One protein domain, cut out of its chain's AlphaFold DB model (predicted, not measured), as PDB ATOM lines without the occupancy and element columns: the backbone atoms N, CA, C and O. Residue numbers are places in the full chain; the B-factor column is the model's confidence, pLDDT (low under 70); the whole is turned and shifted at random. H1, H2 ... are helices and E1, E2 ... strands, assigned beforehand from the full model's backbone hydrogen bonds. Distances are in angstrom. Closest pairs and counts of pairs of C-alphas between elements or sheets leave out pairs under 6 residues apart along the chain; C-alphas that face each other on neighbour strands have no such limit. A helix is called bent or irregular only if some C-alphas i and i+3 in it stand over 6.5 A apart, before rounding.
ATOM      1  N   TYR A  85     -54.160  10.053 101.984       89.69
ATOM      2  CA  TYR A  85     -52.715   9.916 101.824       89.69
ATOM      3  C   TYR A  85     -51.973  11.035 102.557       89.69
ATOM      4  O   TYR A  85     -51.023  10.778 103.294       89.69
ATOM      5  N   VAL A  86     -52.427  12.283 102.418       90.69
ATOM      6  CA  VAL A  86     -51.842  13.411 103.161       90.69
ATOM      7  C   VAL A  86     -52.011  13.207 104.668       90.69
ATOM      8  O   VAL A  86     -51.073  13.468 105.421       90.69
ATOM      9  N   LYS A  87     -53.159  12.689 105.114       91.44
ATOM     10  CA  LYS A  87     -53.401  12.342 106.517       91.44
ATOM     11  C   LYS A  87     -52.470  11.234 107.016       91.44
ATOM     12  O   LYS A  87     -51.890  11.376 108.091       91.44
ATOM     13  N   ALA A  88     -52.250  10.181 106.229       89.56
ATOM     14  CA  ALA A  88     -51.268   9.146 106.549       89.56
ATOM     15  C   ALA A  88     -49.855   9.741 106.701       89.56
ATOM     16  O   ALA A  88     -49.179   9.466 107.692       89.56
ATOM     17  N   LYS A  89     -49.438  10.643 105.801       89.44
ATOM     18  CA  LYS A  89     -48.155  11.365 105.926       89.44
ATOM     19  C   LYS A  89     -48.073  12.216 107.195       89.44
ATOM     20  O   LYS A  89     -47.031  12.240 107.846       89.44
ATOM     21  N   GLN A  90     -49.162  12.887 107.579       90.00
ATOM     22  CA  GLN A  90     -49.234  13.630 108.843       90.00
ATOM     23  C   GLN A  90     -49.055  12.701 110.053       90.00
ATOM     24  O   GLN A  90     -48.337  13.053 110.984       90.00
ATOM     25  N   GLN A  91     -49.660  11.512 110.036       89.06
ATOM     26  CA  GLN A  91     -49.532  10.528 111.116       89.06
ATOM     27  C   GLN A  91     -48.116   9.955 111.211       89.06
ATOM     28  O   GLN A  91     -47.563   9.924 112.304       89.06
ATOM     29  N   ILE A  92     -47.493   9.606 110.080       84.94
ATOM     30  CA  ILE A  92     -46.099   9.128 110.038       84.94
ATOM     31  C   ILE A  92     -45.172  10.155 110.687       84.94
ATOM     32  O   ILE A  92     -44.338   9.815 111.524       84.94
ATOM     33  N   LEU A  93     -45.354  11.430 110.331       83.50
ATOM     34  CA  LEU A  93     -44.581  12.529 110.896       83.50
ATOM     35  C   LEU A  93     -44.735  12.601 112.421       83.50
ATOM     36  O   LEU A  93     -43.748  12.719 113.145       83.50
ATOM     37  N   ILE A  94     -45.974  12.529 112.906       83.31
ATOM     38  CA  ILE A  94     -46.294  12.600 114.334       83.31
ATOM     39  C   ILE A  94     -45.707  11.411 115.105       83.31
ATOM     40  O   ILE A  94     -45.126  11.623 116.173       83.31
ATOM     41  N   ASP A  95     -45.827  10.197 114.571       77.31
ATOM     42  CA  ASP A  95     -45.316   8.976 115.200       77.31
ATOM     43  C   ASP A  95     -43.788   9.000 115.291       77.31
ATOM     44  O   ASP A  95     -43.217   8.670 116.333       77.31
ATOM     45  N   HIS A  96     -43.113   9.479 114.244       71.94
ATOM     46  CA  HIS A  96     -41.660   9.618 114.248       71.94
ATOM     47  C   HIS A  96     -41.186  10.626 115.305       71.94
ATOM     48  O   HIS A  96     -40.259  10.349 116.063       71.94
ATOM     49  N   PHE A  97     -41.874  11.768 115.434       70.00
ATOM     50  CA  PHE A  97     -41.615  12.743 116.500       70.00
ATOM     51  C   PHE A  97     -41.785  12.170 117.914       70.00
ATOM     52  O   PHE A  97     -41.167  12.671 118.855       70.00
ATOM     53  N   GLY A  98     -42.671  11.185 118.083       61.84
ATOM     54  CA  GLY A  98     -42.921  10.532 119.365       61.84
ATOM     55  C   GLY A  98     -41.838   9.528 119.762       61.84
ATOM     56  O   GLY A  98     -41.585   9.371 120.955       61.84
ATOM     57  N   ASN A  99     -41.196   8.890 118.778       57.66
ATOM     58  CA  ASN A  99     -40.369   7.701 118.988       57.66
ATOM     59  C   ASN A  99     -38.866   7.900 118.711       57.66
ATOM     60  O   ASN A  99     -38.070   7.120 119.229       57.66
ATOM     61  N   GLU A 100     -38.446   8.921 117.948       50.28
ATOM     62  CA  GLU A 100     -37.043   9.087 117.527       50.28
ATOM     63  C   GLU A 100     -36.531  10.546 117.559       50.28
ATOM     64  O   GLU A 100     -37.283  11.517 117.651       50.28
ATOM     65  N   SER A 101     -35.202  10.713 117.516       48.38
ATOM     66  CA  SER A 101     -34.542  12.016 117.365       48.38
ATOM     67  C   SER A 101     -34.764  12.602 115.965       48.38
ATOM     68  O   SER A 101     -34.727  11.872 114.980       48.38
ATOM     69  N   PHE A 102     -34.889  13.932 115.881       47.62
ATOM     70  CA  PHE A 102     -35.180  14.735 114.675       47.62
ATOM     71  C   PHE A 102     -34.345  14.392 113.414       47.62
ATOM     72  O   PHE A 102     -34.785  14.677 112.305       47.62
ATOM     73  N   ASP A 103     -33.166  13.782 113.558       48.78
ATOM     74  CA  ASP A 103     -32.266  13.461 112.441       48.78
ATOM     75  C   ASP A 103     -32.802  12.339 111.530       48.78
ATOM     76  O   ASP A 103     -32.755  12.473 110.308       48.78
ATOM     77  N   LYS A 104     -33.427  11.290 112.087       49.91
ATOM     78  CA  LYS A 104     -34.065  10.227 111.280       49.91
ATOM     79  C   LYS A 104     -35.358  10.697 110.599       49.91
ATOM     80  O   LYS A 104     -35.784  10.138 109.591       49.91
ATOM     81  N   LEU A 105     -35.955  11.765 111.125       46.41
ATOM     82  CA  LEU A 105     -37.201  12.362 110.650       46.41
ATOM     83  C   LEU A 105     -36.981  13.083 109.315       46.41
ATOM     84  O   LEU A 105     -37.821  13.023 108.417       46.41
ATOM     85  N   TYR A 106     -35.820  13.731 109.178       51.66
ATOM     86  CA  TYR A 106     -35.384  14.358 107.935       51.66
ATOM     87  C   TYR A 106     -35.013  13.309 106.878       51.66
ATOM     88  O   TYR A 106     -35.430  13.440 105.731       51.66
ATOM     89  N   GLU A 107     -34.307  12.240 107.265       52.91
ATOM     90  CA  GLU A 107     -33.973  11.137 106.354       52.91
ATOM     91  C   GLU A 107     -35.226  10.413 105.849       52.91
ATOM     92  O   GLU A 107     -35.357  10.215 104.647       52.91
ATOM     93  N   ALA A 108     -36.198  10.107 106.714       51.50
ATOM     94  CA  ALA A 108     -37.460   9.509 106.288       51.50
ATOM     95  C   ALA A 108     -38.181  10.395 105.252       51.50
ATOM     96  O   ALA A 108     -38.456   9.948 104.144       51.50
ATOM     97  N   LEU A 109     -38.444  11.669 105.563       49.69
ATOM     98  CA  LEU A 109     -39.209  12.555 104.673       49.69
ATOM     99  C   LEU A 109     -38.512  12.844 103.336       49.69
ATOM    100  O   LEU A 109     -39.180  12.859 102.307       49.69
ATOM    101  N   VAL A 110     -37.196  13.080 103.349       51.47
ATOM    102  CA  VAL A 110     -36.430  13.422 102.138       51.47
ATOM    103  C   VAL A 110     -36.190  12.183 101.276       51.47
ATOM    104  O   VAL A 110     -36.329  12.249 100.058       51.47
ATOM    105  N   VAL A 111     -35.917  11.021 101.878       49.34
ATOM    106  CA  VAL A 111     -35.669   9.790 101.114       49.34
ATOM    107  C   VAL A 111     -36.961   9.212 100.524       49.34
ATOM    108  O   VAL A 111     -36.918   8.710  99.403       49.34
ATOM    109  N   TYR A 112     -38.121   9.349 101.185       46.72
ATOM    110  CA  TYR A 112     -39.401   8.925 100.589       46.72
ATOM    111  C   TYR A 112     -39.773   9.717  99.321       46.72
ATOM    112  O   TYR A 112     -40.505   9.189  98.483       46.72
ATOM    113  N   GLU A 113     -39.266  10.944  99.150       46.31
ATOM    114  CA  GLU A 113     -39.478  11.755  97.940       46.31
ATOM    115  C   GLU A 113     -38.332  11.604  96.911       46.31
ATOM    116  O   GLU A 113     -38.595  11.627  95.709       46.31
ATOM    117  N   GLU A 114     -37.079  11.379  97.338       42.94
ATOM    118  CA  GLU A 114     -35.897  11.340  96.452       42.94
ATOM    119  C   GLU A 114     -35.452   9.927  95.998       42.94
ATOM    120  O   GLU A 114     -34.789   9.798  94.965       42.94
ATOM    121  N   ALA A 115     -35.813   8.840  96.697       42.53
ATOM    122  CA  ALA A 115     -35.350   7.477  96.365       42.53
ATOM    123  C   ALA A 115     -35.997   6.852  95.113       42.53
ATOM    124  O   ALA A 115     -35.650   5.735  94.718       42.53
ATOM    125  N   LEU A 116     -36.932   7.553  94.475       47.56
ATOM    126  CA  LEU A 116     -37.789   7.015  93.420       47.56
ATOM    127  C   LEU A 116     -37.128   6.942  92.032       47.56
ATOM    128  O   LEU A 116     -37.704   6.327  91.137       47.56
ATOM    129  N   ASP A 117     -35.920   7.495  91.865       37.59
ATOM    130  CA  ASP A 117     -35.322   7.743  90.540       37.59
ATOM    131  C   ASP A 117     -33.960   7.060  90.278       37.59
ATOM    132  O   ASP A 117     -33.227   7.445  89.364       37.59
ATOM    133  N   SER A 118     -33.578   6.024  91.038       37.19
ATOM    134  CA  SER A 118     -32.252   5.394  90.876       37.19
ATOM    135  C   SER A 118     -32.281   3.918  90.459       37.19
ATOM    136  O   SER A 118     -32.954   3.079  91.051       37.19
ATOM    137  N   GLN A 119     -31.497   3.606  89.417       38.34
ATOM    138  CA  GLN A 119     -31.221   2.251  88.930       38.34
ATOM    139  C   GLN A 119     -30.683   1.353  90.054       38.34
ATOM    140  O   GLN A 119     -29.733   1.699  90.764       38.34
ATOM    141  N   PHE A 120     -31.308   0.187  90.192       38.75
ATOM    142  CA  PHE A 120     -31.034  -0.801  91.229       38.75
ATOM    143  C   PHE A 120     -29.711  -1.545  90.970       38.75
ATOM    144  O   PHE A 120     -29.425  -1.935  89.842       38.75
ATOM    145  N   PHE A 121     -28.923  -1.773  92.027       31.78
ATOM    146  CA  PHE A 121     -27.752  -2.658  92.017       31.78
ATOM    147  C   PHE A 121     -27.850  -3.622  93.206       31.78
ATOM    148  O   PHE A 121     -27.872  -3.180  94.354       31.78
ATOM    149  N   GLY A 122     -27.938  -4.915  92.900       44.03
ATOM    150  CA  GLY A 122     -28.061  -6.062  93.803       44.03
ATOM    151  C   GLY A 122     -28.459  -7.293  92.978       44.03
ATOM    152  O   GLY A 122     -29.006  -7.131  91.889       44.03
ATOM    153  N   ASP A 123     -28.176  -8.509  93.451       55.09
ATOM    154  CA  ASP A 123     -28.325  -9.745  92.654       55.09
ATOM    155  C   ASP A 123     -29.790 -10.094  92.276       55.09
ATOM    156  O   ASP A 123     -30.020 -10.998  91.471       55.09
ATOM    157  N   SER A 124     -30.785  -9.354  92.794       67.44
ATOM    158  CA  SER A 124     -32.181  -9.377  92.331       67.44
ATOM    159  C   SER A 124     -32.683  -7.974  91.968       67.44
ATOM    160  O   SER A 124     -32.417  -6.996  92.671       67.44
ATOM    161  N   GLU A 125     -33.430  -7.867  90.866       76.75
ATOM    162  CA  GLU A 125     -34.069  -6.616  90.447       76.75
ATOM    163  C   GLU A 125     -35.385  -6.391  91.211       76.75
ATOM    164  O   GLU A 125     -36.174  -7.321  91.393       76.75
ATOM    165  N   CYS A 126     -35.654  -5.146  91.628       81.69
ATOM    166  CA  CYS A 126     -36.965  -4.773  92.161       81.69
ATOM    167  C   CYS A 126     -38.026  -4.968  91.062       81.69
ATOM    168  O   CYS A 126     -37.886  -4.369  89.989       81.69
ATOM    169  N   PRO A 127     -39.109  -5.733  91.302       82.31
ATOM    170  CA  PRO A 127     -40.172  -5.892  90.318       82.31
ATOM    171  C   PRO A 127     -40.738  -4.529  89.879       82.31
ATOM    172  O   PRO A 127     -40.873  -3.629  90.719       82.31
ATOM    173  N   PRO A 128     -41.103  -4.337  88.600       85.62
ATOM    174  CA  PRO A 128     -41.649  -3.066  88.135       85.62
ATOM    175  C   PRO A 128     -43.006  -2.806  88.790       85.62
ATOM    176  O   PRO A 128     -43.859  -3.692  88.820       85.62
ATOM    177  N   LEU A 129     -43.206  -1.611  89.342       86.44
ATOM    178  CA  LEU A 129     -44.488  -1.201  89.916       86.44
ATOM    179  C   LEU A 129     -45.474  -0.855  88.792       86.44
ATOM    180  O   LEU A 129     -45.090  -0.259  87.785       86.44
ATOM    181  N   LYS A 130     -46.741  -1.236  88.949       85.44
ATOM    182  CA  LYS A 130     -47.789  -0.948  87.965       85.44
ATOM    183  C   LYS A 130     -48.668   0.200  88.434       85.44
ATOM    184  O   LYS A 130     -48.879   0.404  89.627       85.44
ATOM    185  N   GLU A 131     -49.214   0.936  87.475       83.94
ATOM    186  CA  GLU A 131     -50.096   2.059  87.774       83.94
ATOM    187  C   GLU A 131     -51.407   1.591  88.422       83.94
ATOM    188  O   GLU A 131     -52.056   0.682  87.908       83.94
ATOM    189  N   ASN A 132     -51.805   2.233  89.526       78.19
ATOM    190  CA  ASN A 132     -53.007   1.920  90.317       78.19
ATOM    191  C   ASN A 132     -53.084   0.506  90.927       78.19
ATOM    192  O   ASN A 132     -54.136   0.143  91.452       78.19
ATOM    193  N   GLU A 133     -52.012  -0.290  90.898       90.75
ATOM    194  CA  GLU A 133     -51.932  -1.520  91.693       90.75
ATOM    195  C   GLU A 133     -51.172  -1.229  92.990       90.75
ATOM    196  O   GLU A 133     -50.033  -0.760  92.967       90.75
ATOM    197  N   LEU A 134     -51.811  -1.512  94.128       95.19
ATOM    198  CA  LEU A 134     -51.138  -1.491  95.420       95.19
ATOM    199  C   LEU A 134     -50.120  -2.630  95.478       95.19
ATOM    200  O   LEU A 134     -50.436  -3.773  95.152       95.19
ATOM    201  N   ARG A 135     -48.923  -2.336  95.972       95.44
ATOM    202  CA  ARG A 135     -47.899  -3.317  96.313       95.44
ATOM    203  C   ARG A 135     -47.656  -3.308  97.810       95.44
ATOM    204  O   ARG A 135     -47.396  -2.260  98.393       95.44
ATOM    205  N   LEU A 136     -47.697  -4.484  98.423       96.38
ATOM    206  CA  LEU A 136     -47.330  -4.691  99.816       96.38
ATOM    207  C   LEU A 136     -45.978  -5.401  99.882       96.38
ATOM    208  O   LEU A 136     -45.866  -6.579  99.535       96.38
ATOM    209  N   TYR A 137     -44.965  -4.694 100.370       95.50
ATOM    210  CA  TYR A 137     -43.711  -5.309 100.787       95.50
ATOM    211  C   TYR A 137     -43.920  -6.005 102.131       95.50
ATOM    212  O   TYR A 137     -44.420  -5.414 103.091       95.50
ATOM    213  N   SER A 138     -43.593  -7.289 102.169       93.88
ATOM    214  CA  SER A 138     -44.092  -8.241 103.151       93.88
ATOM    215  C   SER A 138     -42.970  -9.138 103.657       93.88
ATOM    216  O   SER A 138     -41.990  -9.381 102.967       93.88
ATOM    217  N   MET A 139     -43.145  -9.690 104.851       92.00
ATOM    218  CA  MET A 139     -42.433 -10.878 105.307       92.00
ATOM    219  C   MET A 139     -43.499 -11.842 105.825       92.00
ATOM    220  O   MET A 139     -44.348 -11.457 106.634       92.00
ATOM    221  N   ARG A 140     -43.484 -13.088 105.332       88.31
ATOM    222  CA  ARG A 140     -44.591 -14.060 105.452       88.31
ATOM    223  C   ARG A 140     -45.090 -14.272 106.884       88.31
ATOM    224  O   ARG A 140     -46.282 -14.487 107.092       88.31
ATOM    225  N   PHE A 141     -44.180 -14.214 107.849       88.69
ATOM    226  CA  PHE A 141     -44.424 -14.490 109.262       88.69
ATOM    227  C   PHE A 141     -44.568 -13.223 110.116       88.69
ATOM    228  O   PHE A 141     -44.741 -13.321 111.328       88.69
ATOM    229  N   CYS A 142     -44.486 -12.031 109.516       92.69
ATOM    230  CA  CYS A 142     -44.534 -10.779 110.258       92.69
ATOM    231  C   CYS A 142     -45.967 -10.473 110.731       92.69
ATOM    232  O   CYS A 142     -46.844 -10.219 109.896       92.69
ATOM    233  N   PRO A 143     -46.226 -10.393 112.052       94.81
ATOM    234  CA  PRO A 143     -47.553 -10.053 112.559       94.81
ATOM    235  C   PRO A 143     -47.969  -8.610 112.227       94.81
ATOM    236  O   PRO A 143     -49.156  -8.305 112.168       94.81
ATOM    237  N   PHE A 144     -47.026  -7.710 111.948       96.75
ATOM    238  CA  PHE A 144     -47.343  -6.343 111.522       96.75
ATOM    239  C   PHE A 144     -47.820  -6.289 110.071       96.75
ATOM    240  O   PHE A 144     -48.814  -5.630 109.772       96.75
ATOM    241  N   VAL A 145     -47.177  -7.040 109.176       96.31
ATOM    242  CA  VAL A 145     -47.642  -7.211 107.790       96.31
ATOM    243  C   VAL A 145     -49.008  -7.892 107.770       96.31
ATOM    244  O   VAL A 145     -49.886  -7.526 106.988       96.31
ATOM    245  N   ARG A 146     -49.212  -8.854 108.678       96.62
ATOM    246  CA  ARG A 146     -50.479  -9.564 108.846       96.62
ATOM    247  C   ARG A 146     -51.662  -8.616 109.046       96.62
ATOM    248  O   ARG A 146     -52.696  -8.847 108.430       96.62
ATOM    249  N   ARG A 147     -51.496  -7.532 109.817       98.19
ATOM    250  CA  ARG A 147     -52.524  -6.484 109.986       98.19
ATOM    251  C   ARG A 147     -52.981  -5.923 108.637       98.19
ATOM    252  O   ARG A 147     -54.170  -5.951 108.336       98.19
ATOM    253  N   ALA A 148     -52.033  -5.492 107.801       98.12
ATOM    254  CA  ALA A 148     -52.329  -4.935 106.481       98.12
ATOM    255  C   ALA A 148     -53.014  -5.967 105.571       98.12
ATOM    256  O   ALA A 148     -54.021  -5.654 104.942       98.12
ATOM    257  N   LYS A 149     -52.531  -7.219 105.557       98.06
ATOM    258  CA  LYS A 149     -53.144  -8.306 104.769       98.06
ATOM    259  C   LYS A 149     -54.586  -8.592 105.189       98.06
ATOM    260  O   LYS A 149     -55.424  -8.816 104.321       98.06
ATOM    261  N   LEU A 150     -54.883  -8.571 106.490       98.44
ATOM    262  CA  LEU A 150     -56.245  -8.757 106.999       98.44
ATOM    263  C   LEU A 150     -57.170  -7.635 106.527       98.44
ATOM    264  O   LEU A 150     -58.254  -7.926 106.035       98.44
ATOM    265  N   VAL A 151     -56.732  -6.375 106.604       98.25
ATOM    266  CA  VAL A 151     -57.531  -5.230 106.137       98.25
ATOM    267  C   VAL A 151     -57.737  -5.269 104.621       98.25
ATOM    268  O   VAL A 151     -58.868  -5.118 104.162       98.25
ATOM    269  N   LEU A 152     -56.686  -5.552 103.843       97.38
ATOM    270  CA  LEU A 152     -56.785  -5.743 102.389       97.38
ATOM    271  C   LEU A 152     -57.796  -6.848 102.043       97.38
ATOM    272  O   LEU A 152     -58.654  -6.652 101.183       97.38
ATOM    273  N   ALA A 153     -57.749  -7.985 102.744       97.00
ATOM    274  CA  ALA A 153     -58.665  -9.101 102.522       97.00
ATOM    275  C   ALA A 153     -60.108  -8.791 102.957       97.00
ATOM    276  O   ALA A 153     -61.039  -9.094 102.208       97.00
ATOM    277  N   ALA A 154     -60.304  -8.164 104.121       96.62
ATOM    278  CA  ALA A 154     -61.617  -7.786 104.643       96.62
ATOM    279  C   ALA A 154     -62.319  -6.768 103.735       96.62
ATOM    280  O   ALA A 154     -63.528  -6.846 103.523       96.62
ATOM    281  N   LYS A 155     -61.547  -5.850 103.143       95.25
ATOM    282  CA  LYS A 155     -62.049  -4.826 102.219       95.25
ATOM    283  C   LYS A 155     -62.005  -5.258 100.748       95.25
ATOM    284  O   LYS A 155     -62.418  -4.497  99.883       95.25
ATOM    285  N   SER A 156     -61.555  -6.483 100.461       95.06
ATOM    286  CA  SER A 156     -61.417  -7.030  99.101       95.06
ATOM    287  C   SER A 156     -60.594  -6.141  98.155       95.06
ATOM    288  O   SER A 156     -60.902  -6.029  96.969       95.06
ATOM    289  N   ILE A 157     -59.541  -5.516  98.681       94.50
ATOM    290  CA  ILE A 157     -58.655  -4.632  97.924       94.50
ATOM    291  C   ILE A 157     -57.573  -5.490  97.248       94.50
ATOM    292  O   ILE A 157     -56.832  -6.191  97.944       94.50
ATOM    293  N   PRO A 158     -57.464  -5.467  95.907       94.25
ATOM    294  CA  PRO A 158     -56.426  -6.204  95.202       94.25
ATOM    295  C   PRO A 158     -55.057  -5.565  95.439       94.25
ATOM    296  O   PRO A 158     -54.922  -4.341  95.475       94.25
ATOM    297  N   TYR A 159     -54.036  -6.403  95.572       95.00
ATOM    298  CA  TYR A 159     -52.661  -5.961  95.741       95.00
ATOM    299  C   TYR A 159     -51.681  -7.017  95.224       95.00
ATOM    300  O   TYR A 159     -52.004  -8.206  95.148       95.00
ATOM    301  N   GLU A 160     -50.475  -6.580  94.889       94.94
ATOM    302  CA  GLU A 160     -49.315  -7.435  94.659       94.94
ATOM    303  C   GLU A 160     -48.511  -7.576  95.957       94.94
ATOM    304  O   GLU A 160     -48.272  -6.594  96.659       94.94
ATOM    305  N   GLU A 161     -48.059  -8.786  96.281       92.44
ATOM    306  CA  GLU A 161     -47.182  -9.033  97.429       92.44
ATOM    307  C   GLU A 161     -45.742  -9.252  96.962       92.44
ATOM    308  O   GLU A 161     -45.486 -10.108  96.116       92.44
ATOM    309  N   VAL A 162     -44.796  -8.521  97.555       92.56
ATOM    310  CA  VAL A 162     -43.356  -8.747  97.369       92.56
ATOM    311  C   VAL A 162     -42.759  -9.161  98.707       92.56
ATOM    312  O   VAL A 162     -42.818  -8.405  99.674       92.56
ATOM    313  N   LEU A 163     -42.208 -10.374  98.773       90.94
ATOM    314  CA  LEU A 163     -41.583 -10.896  99.988       90.94
ATOM    315  C   LEU A 163     -40.151 -10.364 100.127       90.94
ATOM    316  O   LEU A 163     -39.363 -10.442  99.189       90.94
ATOM    317  N   ILE A 164     -39.834  -9.848 101.311       90.31
ATOM    318  CA  ILE A 164     -38.518  -9.375 101.729       90.31
ATOM    319  C   ILE A 164     -37.978 -10.335 102.790       90.31
ATOM    320  O   ILE A 164     -38.639 -10.605 103.799       90.31
ATOM    321  N   ASN A 165     -36.765 -10.836 102.567       88.81
ATOM    322  CA  ASN A 165     -36.027 -11.591 103.567       88.81
ATOM    323  C   ASN A 165     -35.318 -10.617 104.514       88.81
ATOM    324  O   ASN A 165     -34.299 -10.043 104.152       88.81
ATOM    325  N   LEU A 166     -35.836 -10.443 105.731       87.50
ATOM    326  CA  LEU A 166     -35.280  -9.488 106.704       87.50
ATOM    327  C   LEU A 166     -33.906  -9.900 107.273       87.50
ATOM    328  O   LEU A 166     -33.301  -9.148 108.027       87.50
ATOM    329  N   ASN A 167     -33.403 -11.101 106.960       85.94
ATOM    330  CA  ASN A 167     -32.026 -11.478 107.304       85.94
ATOM    331  C   ASN A 167     -31.011 -11.075 106.225       85.94
ATOM    332  O   ASN A 167     -29.813 -11.053 106.499       85.94
ATOM    333  N   ASP A 168     -31.482 -10.831 105.003       87.06
ATOM    334  CA  ASP A 168     -30.670 -10.545 103.821       87.06
ATOM    335  C   ASP A 168     -31.457  -9.603 102.904       87.06
ATOM    336  O   ASP A 168     -31.931  -9.963 101.823       87.06
ATOM    337  N   GLU A 169     -31.707  -8.398 103.417       86.12
ATOM    338  CA  GLU A 169     -32.526  -7.422 102.715       86.12
ATOM    339  C   GLU A 169     -31.812  -6.924 101.458       86.12
ATOM    340  O   GLU A 169     -30.653  -6.495 101.534       86.12
ATOM    341  N   PRO A 170     -32.492  -6.909 100.299       87.50
ATOM    342  CA  PRO A 170     -31.868  -6.441  99.081       87.50
ATOM    343  C   PRO A 170     -31.602  -4.934  99.160       87.50
ATOM    344  O   PRO A 170     -32.438  -4.157  99.621       87.50
ATOM    345  N   GLU A 171     -30.463  -4.493  98.624       87.12
ATOM    346  CA  GLU A 171     -30.031  -3.084  98.664       87.12
ATOM    347  C   GLU A 171     -31.052  -2.111  98.052       87.12
ATOM    348  O   GLU A 171     -31.142  -0.950  98.456       87.12
ATOM    349  N   TRP A 172     -31.854  -2.569  97.086       86.50
ATOM    350  CA  TRP A 172     -32.932  -1.759  96.524       86.50
ATOM    351  C   TRP A 172     -34.057  -1.484  97.528       86.50
ATOM    352  O   TRP A 172     -34.684  -0.428  97.450       86.50
ATOM    353  N   TYR A 173     -34.316  -2.401  98.463       88.06
ATOM    354  CA  TYR A 173     -35.351  -2.230  99.477       88.06
ATOM    355  C   TYR A 173     -34.892  -1.252 100.554       88.06
ATOM    356  O   TYR A 173     -35.631  -0.323 100.857       88.06
ATOM    357  N   LYS A 174     -33.644  -1.364 101.023       85.62
ATOM    358  CA  LYS A 174     -33.057  -0.429 102.000       85.62
ATOM    359  C   LYS A 174     -33.084   1.022 101.522       85.62
ATOM    360  O   LYS A 174     -33.417   1.931 102.270       85.62
ATOM    361  N   LYS A 175     -32.790   1.249 100.235       83.06
ATOM    362  CA  LYS A 175     -32.887   2.587  99.624       83.06
ATOM    363  C   LYS A 175     -34.325   3.099  99.554       83.06
ATOM    364  O   LYS A 175     -34.548   4.291  99.715       83.06
ATOM    365  N   LYS A 176     -35.280   2.207  99.284       82.81
ATOM    366  CA  LYS A 176     -36.711   2.530  99.179       82.81
ATOM    367  C   LYS A 176     -37.348   2.774 100.549       82.81
ATOM    368  O   LYS A 176     -38.247   3.599 100.665       82.81
ATOM    369  N   ASN A 177     -36.896   2.046 101.561       84.19
ATOM    370  CA  ASN A 177     -37.390   2.100 102.924       84.19
ATOM    371  C   ASN A 177     -36.212   2.168 103.901       84.19
ATOM    372  O   ASN A 177     -35.760   1.125 104.374       84.19
ATOM    373  N   PRO A 178     -35.734   3.376 104.239       78.44
ATOM    374  CA  PRO A 178     -34.612   3.557 105.163       78.44
ATOM    375  C   PRO A 178     -34.854   2.995 106.563       78.44
ATOM    376  O   PRO A 178     -33.909   2.809 107.321       78.44
ATOM    377  N   SER A 179     -36.116   2.751 106.930       79.31
ATOM    378  CA  SER A 179     -36.453   2.082 108.183       79.31
ATOM    379  C   SER A 179     -36.131   0.586 108.162       79.31
ATOM    380  O   SER A 179     -36.110  -0.002 109.233       79.31
ATOM    381  N   GLU A 180     -35.888  -0.023 106.991       85.44
ATOM    382  CA  GLU A 180     -35.562  -1.456 106.837       85.44
ATOM    383  C   GLU A 180     -36.625  -2.366 107.504       85.44
ATOM    384  O   GLU A 180     -36.362  -3.436 108.038       85.44
ATOM    385  N   GLU A 181     -37.884  -1.907 107.506       88.94
ATOM    386  CA  GLU A 181     -38.997  -2.534 108.228       88.94
ATOM    387  C   GLU A 181     -40.181  -2.840 107.307       88.94
ATOM    388  O   GLU A 181     -40.628  -2.005 106.526       88.94
ATOM    389  N   VAL A 182     -40.794  -4.011 107.467       92.25
ATOM    390  CA  VAL A 182     -42.069  -4.354 106.813       92.25
ATOM    391  C   VAL A 182     -43.239  -4.239 107.799       92.25
ATOM    392  O   VAL A 182     -43.088  -4.584 108.975       92.25
ATOM    393  N   PRO A 183     -44.457  -3.867 107.354       96.56
ATOM    394  CA  PRO A 183     -44.880  -3.630 105.968       96.56
ATOM    395  C   PRO A 183     -44.536  -2.242 105.405       96.56
ATOM    396  O   PRO A 183     -44.546  -1.252 106.133       96.56
ATOM    397  N   LEU A 184     -44.395  -2.180 104.076       95.06
ATOM    398  CA  LEU A 184     -44.468  -0.947 103.280       95.06
ATOM    399  C   LEU A 184     -45.535  -1.121 102.189       95.06
ATOM    400  O   LEU A 184     -45.469  -2.079 101.416       95.06
ATOM    401  N   LEU A 185     -46.504  -0.209 102.123       95.50
ATOM    402  CA  LEU A 185     -47.466  -0.122 101.021       95.50
ATOM    403  C   LEU A 185     -46.945   0.874  99.979       95.50
ATOM    404  O   LEU A 185     -46.560   1.974 100.358       95.50
ATOM    405  N   GLU A 186     -46.949   0.529  98.695       93.88
ATOM    406  CA  GLU A 186     -46.469   1.387  97.603       93.88
ATOM    407  C   GLU A 186     -47.393   1.307  96.378       93.88
ATOM    408  O   GLU A 186     -47.939   0.246  96.087       93.88
ATOM    409  N   TRP A 187     -47.583   2.411  95.652       93.00
ATOM    410  CA  TRP A 187     -48.289   2.436  94.363       93.00
ATOM    411  C   TRP A 187     -47.900   3.668  93.542       93.00
ATOM    412  O   TRP A 187     -47.350   4.628  94.074       93.00
ATOM    413  N   ILE A 188     -48.213   3.665  92.244       91.06
ATOM    414  CA  ILE A 188     -48.127   4.872  91.405       91.06
ATOM    415  C   ILE A 188     -49.502   5.538  91.389       91.06
ATOM    416  O   ILE A 188     -50.488   4.911  90.989       91.06
ATOM    417  N   ASP A 189     -49.566   6.799  91.812       85.69
ATOM    418  CA  ASP A 189     -50.787   7.601  91.768       85.69
ATOM    419  C   ASP A 189     -51.154   7.938  90.320       85.69
ATOM    420  O   ASP A 189     -50.360   8.526  89.586       85.69
ATOM    421  N   SER A 190     -52.366   7.595  89.886       84.12
ATOM    422  CA  SER A 190     -52.782   7.852  88.499       84.12
ATOM    423  C   SER A 190     -52.867   9.327  88.139       84.12
ATOM    424  O   SER A 190     -52.698   9.664  86.962       84.12
ATOM    425  N   ASN A 191     -53.135  10.196  89.115       84.88
ATOM    426  CA  ASN A 191     -53.327  11.618  88.870       84.88
ATOM    427  C   ASN A 191     -51.983  12.340  88.776       84.88
ATOM    428  O   ASN A 191     -51.741  13.031  87.789       84.88
ATOM    429  N   SER A 192     -51.106  12.179  89.775       86.50
ATOM    430  CA  SER A 192     -49.799  12.849  89.789       86.50
ATOM    431  C   SER A 192     -48.710  12.095  89.027       86.50
ATOM    432  O   SER A 192     -47.713  12.705  88.656       86.50
ATOM    433  N   LYS A 193     -48.907  10.797  88.746       86.44
ATOM    434  CA  LYS A 193     -47.889   9.870  88.211       86.44
ATOM    435  C   LYS A 193     -46.683   9.679  89.129       86.44
ATOM    436  O   LYS A 193     -45.683   9.102  88.715       86.44
ATOM    437  N   GLU A 194     -46.789  10.128  90.373       87.88
ATOM    438  CA  GLU A 194     -45.760   9.955  91.387       87.88
ATOM    439  C   GLU A 194     -45.950   8.617  92.095       87.88
ATOM    440  O   GLU A 194     -47.077   8.174  92.350       87.88
ATOM    441  N   THR A 195     -44.838   7.992  92.465       89.38
ATOM    442  CA  THR A 195     -44.867   6.855  93.378       89.38
ATOM    443  C   THR A 195     -45.156   7.358  94.788       89.38
ATOM    444  O   THR A 195     -44.521   8.286  95.283       89.38
ATOM    445  N   ARG A 196     -46.130   6.736  95.442       89.81
ATOM    446  CA  ARG A 196     -46.520   6.994  96.823       89.81
ATOM    447  C   ARG A 196     -46.215   5.772  97.662       89.81
ATOM    448  O   ARG A 196     -46.346   4.645  97.183       89.81
ATOM    449  N   SER A 197     -45.850   5.996  98.917       91.69
ATOM    450  CA  SER A 197     -45.633   4.912  99.864       91.69
ATOM    451  C   SER A 197     -46.109   5.268 101.270       91.69
ATOM    452  O   SER A 197     -46.194   6.438 101.643       91.69
ATOM    453  N   ILE A 198     -46.489   4.244 102.033       92.00
ATOM    454  CA  ILE A 198     -46.936   4.356 103.421       92.00
ATOM    455  C   ILE A 198     -46.264   3.228 104.221       92.00
ATOM    456  O   ILE A 198     -46.597   2.059 104.001       92.00
ATOM    457  N   PRO A 199     -45.320   3.541 105.126       89.88
ATOM    458  CA  PRO A 199     -44.826   2.605 106.131       89.88
ATOM    459  C   PRO A 199     -45.803   2.497 107.314       89.88
ATOM    460  O   PRO A 199     -46.805   3.204 107.389       89.88
ATOM    461  N   GLN A 200     -45.464   1.648 108.283       90.19
ATOM    462  CA  GLN A 200     -46.195   1.425 109.534       90.19
ATOM    463  C   GLN A 200     -47.559   0.748 109.392       90.19
ATOM    464  O   GLN A 200     -48.540   1.307 108.909       90.19
ATOM    465  N   SER A 201     -47.649  -0.469 109.937       96.50
ATOM    466  CA  SER A 201     -48.841  -1.321 109.820       96.50
ATOM    467  C   SER A 201     -50.157  -0.643 110.219       96.50
ATOM    468  O   SER A 201     -51.141  -0.798 109.504       96.50
ATOM    469  N   LEU A 202     -50.193   0.116 111.321       95.94
ATOM    470  CA  LEU A 202     -51.418   0.781 111.785       95.94
ATOM    471  C   LEU A 202     -51.841   1.920 110.850       95.94
ATOM    472  O   LEU A 202     -53.025   2.045 110.540       95.94
ATOM    473  N   ILE A 203     -50.882   2.706 110.354       95.06
ATOM    474  CA  ILE A 203     -51.142   3.807 109.420       95.06
ATOM    475  C   ILE A 203     -51.617   3.251 108.076       95.06
ATOM    476  O   ILE A 203     -52.623   3.722 107.551       95.06
ATOM    477  N   ILE A 204     -50.972   2.195 107.568       97.25
ATOM    478  CA  ILE A 204     -51.425   1.463 106.375       97.25
ATOM    479  C   ILE A 204     -52.873   0.994 106.552       97.25
ATOM    480  O   ILE A 204     -53.703   1.221 105.677       97.25
ATOM    481  N   CYS A 205     -53.203   0.365 107.683       97.94
ATOM    482  CA  CYS A 205     -54.553  -0.143 107.935       97.94
ATOM    483  C   CYS A 205     -55.599   0.976 107.993       97.94
ATOM    484  O   CYS A 205     -56.672   0.829 107.411       97.94
ATOM    485  N   ASN A 206     -55.284   2.102 108.638       96.06
ATOM    486  CA  ASN A 206     -56.165   3.271 108.677       96.06
ATOM    487  C   ASN A 206     -56.358   3.882 107.284       96.06
ATOM    488  O   ASN A 206     -57.490   4.146 106.892       96.06
ATOM    489  N   TYR A 207     -55.274   4.047 106.519       96.25
ATOM    490  CA  TYR A 207     -55.330   4.543 105.145       96.25
ATOM    491  C   TYR A 207     -56.230   3.664 104.269       96.25
ATOM    492  O   TYR A 207     -57.143   4.168 103.619       96.25
ATOM    493  N   LEU A 208     -56.020   2.344 104.299       96.25
ATOM    494  CA  LEU A 208     -56.832   1.387 103.548       96.25
ATOM    495  C   LEU A 208     -58.305   1.425 103.963       96.25
ATOM    496  O   LEU A 208     -59.175   1.243 103.113       96.25
ATOM    497  N   ASP A 209     -58.596   1.652 105.247       96.00
ATOM    498  CA  ASP A 209     -59.973   1.773 105.723       96.00
ATOM    499  C   ASP A 209     -60.662   3.024 105.166       96.00
ATOM    500  O   ASP A 209     -61.794   2.941 104.684       96.00
ATOM    501  N   GLU A 210     -59.946   4.151 105.158       92.62
ATOM    502  CA  GLU A 210     -60.416   5.454 104.674       92.62
ATOM    503  C   GLU A 210     -60.588   5.524 103.147       92.62
ATOM    504  O   GLU A 210     -61.385   6.332 102.671       92.62
ATOM    505  N   LEU A 211     -59.915   4.663 102.372       89.56
ATOM    506  CA  LEU A 211     -60.124   4.565 100.918       89.56
ATOM    507  C   LEU A 211     -61.542   4.119 100.530       89.56
ATOM    508  O   LEU A 211     -61.997   4.426  99.430       89.56
ATOM    509  N   HIS A 212     -62.232   3.408 101.427       86.12
ATOM    510  CA  HIS A 212     -63.570   2.857 101.200       86.12
ATOM    511  C   HIS A 212     -64.498   3.214 102.370       86.12
ATOM    512  O   HIS A 212     -64.796   2.353 103.215       86.12
TER     513      HIS A 212
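What this domain is: This is residues 85 to 212 of the 351 residues of the protein "Hypothetical protein" of Rotaria socialis (UniProt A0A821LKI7). A small twisted sheet of four strands has H3, H5 and H1 side by side over one face, while H2 folds back from H1 past edge strand E4 to short H4. The 128 printed residues hold, in order, H1 H2 E1 H3 E2 H4 E3 E4 H5; the sheet, E2 E1 E3 E4, is mixed, and so is the class, helices and strands. The whole is compact, radius of gyration of the C-alphas 14.1 A, spanning 36 by 34 by 33 A.

How they stand to each other: Start at H1, residues 85 to 99; with H2, residues 102 to 117, it forms a helical hairpin, only just touching with 3 pairs of C-alphas within 8 A, closest His 96 and Leu 105, 6.4 A. H2 has a kink of 37 degrees near residue 111 and is only just irregular, C-alphas 114 and 117 being 6.9 A apart; its residues 112 to 117 only graze the sheet. Next, E1, residues 134 to 138, H3, residues 143 to 154, and E2, residues 159 to 163, form a strand-helix-strand unit, a helix between parallel neighbours, its crossover right-handed; N 136 and O 160 are 2.8 A apart. H3's height over the sheet is 10.1 A. H4, residues 171 to 176, touches H2's residues 111 to 116 alone, closest C-alphas Ala 115 and Lys 176, 5.9 A. E3, residues 184 to 188, is antiparallel to E1, N 135 and O 186 2.8 A apart, and forms a hairpin with E4, residues 195 to 199, N 187 and O 196 3.0 A apart. H5, residues 201 to 210, touches H3, closest C-alphas Ala 148 and Cys 205, 5.5 A, and H1, closest Ala 88 and Ile 203, 6.1 A. Every O i to N i+4 pair is within hydrogen-bond range in H1, H4 and H5, 9 of 12 in H2 and 7 of 8 in H3.

Where its parts are: Find C-alpha 85 at (-52.715, 9.916, 101.824), where H1 begins its 21.3 A; H2 spans 25.1 A, and H5 ends at C-alpha 210, (-60.416, 5.454, 104.674).

The domain as a whole: The printed part has no cut; residues 118 to 133 form the long link, and residues 98 to 124 have pLDDT under 70.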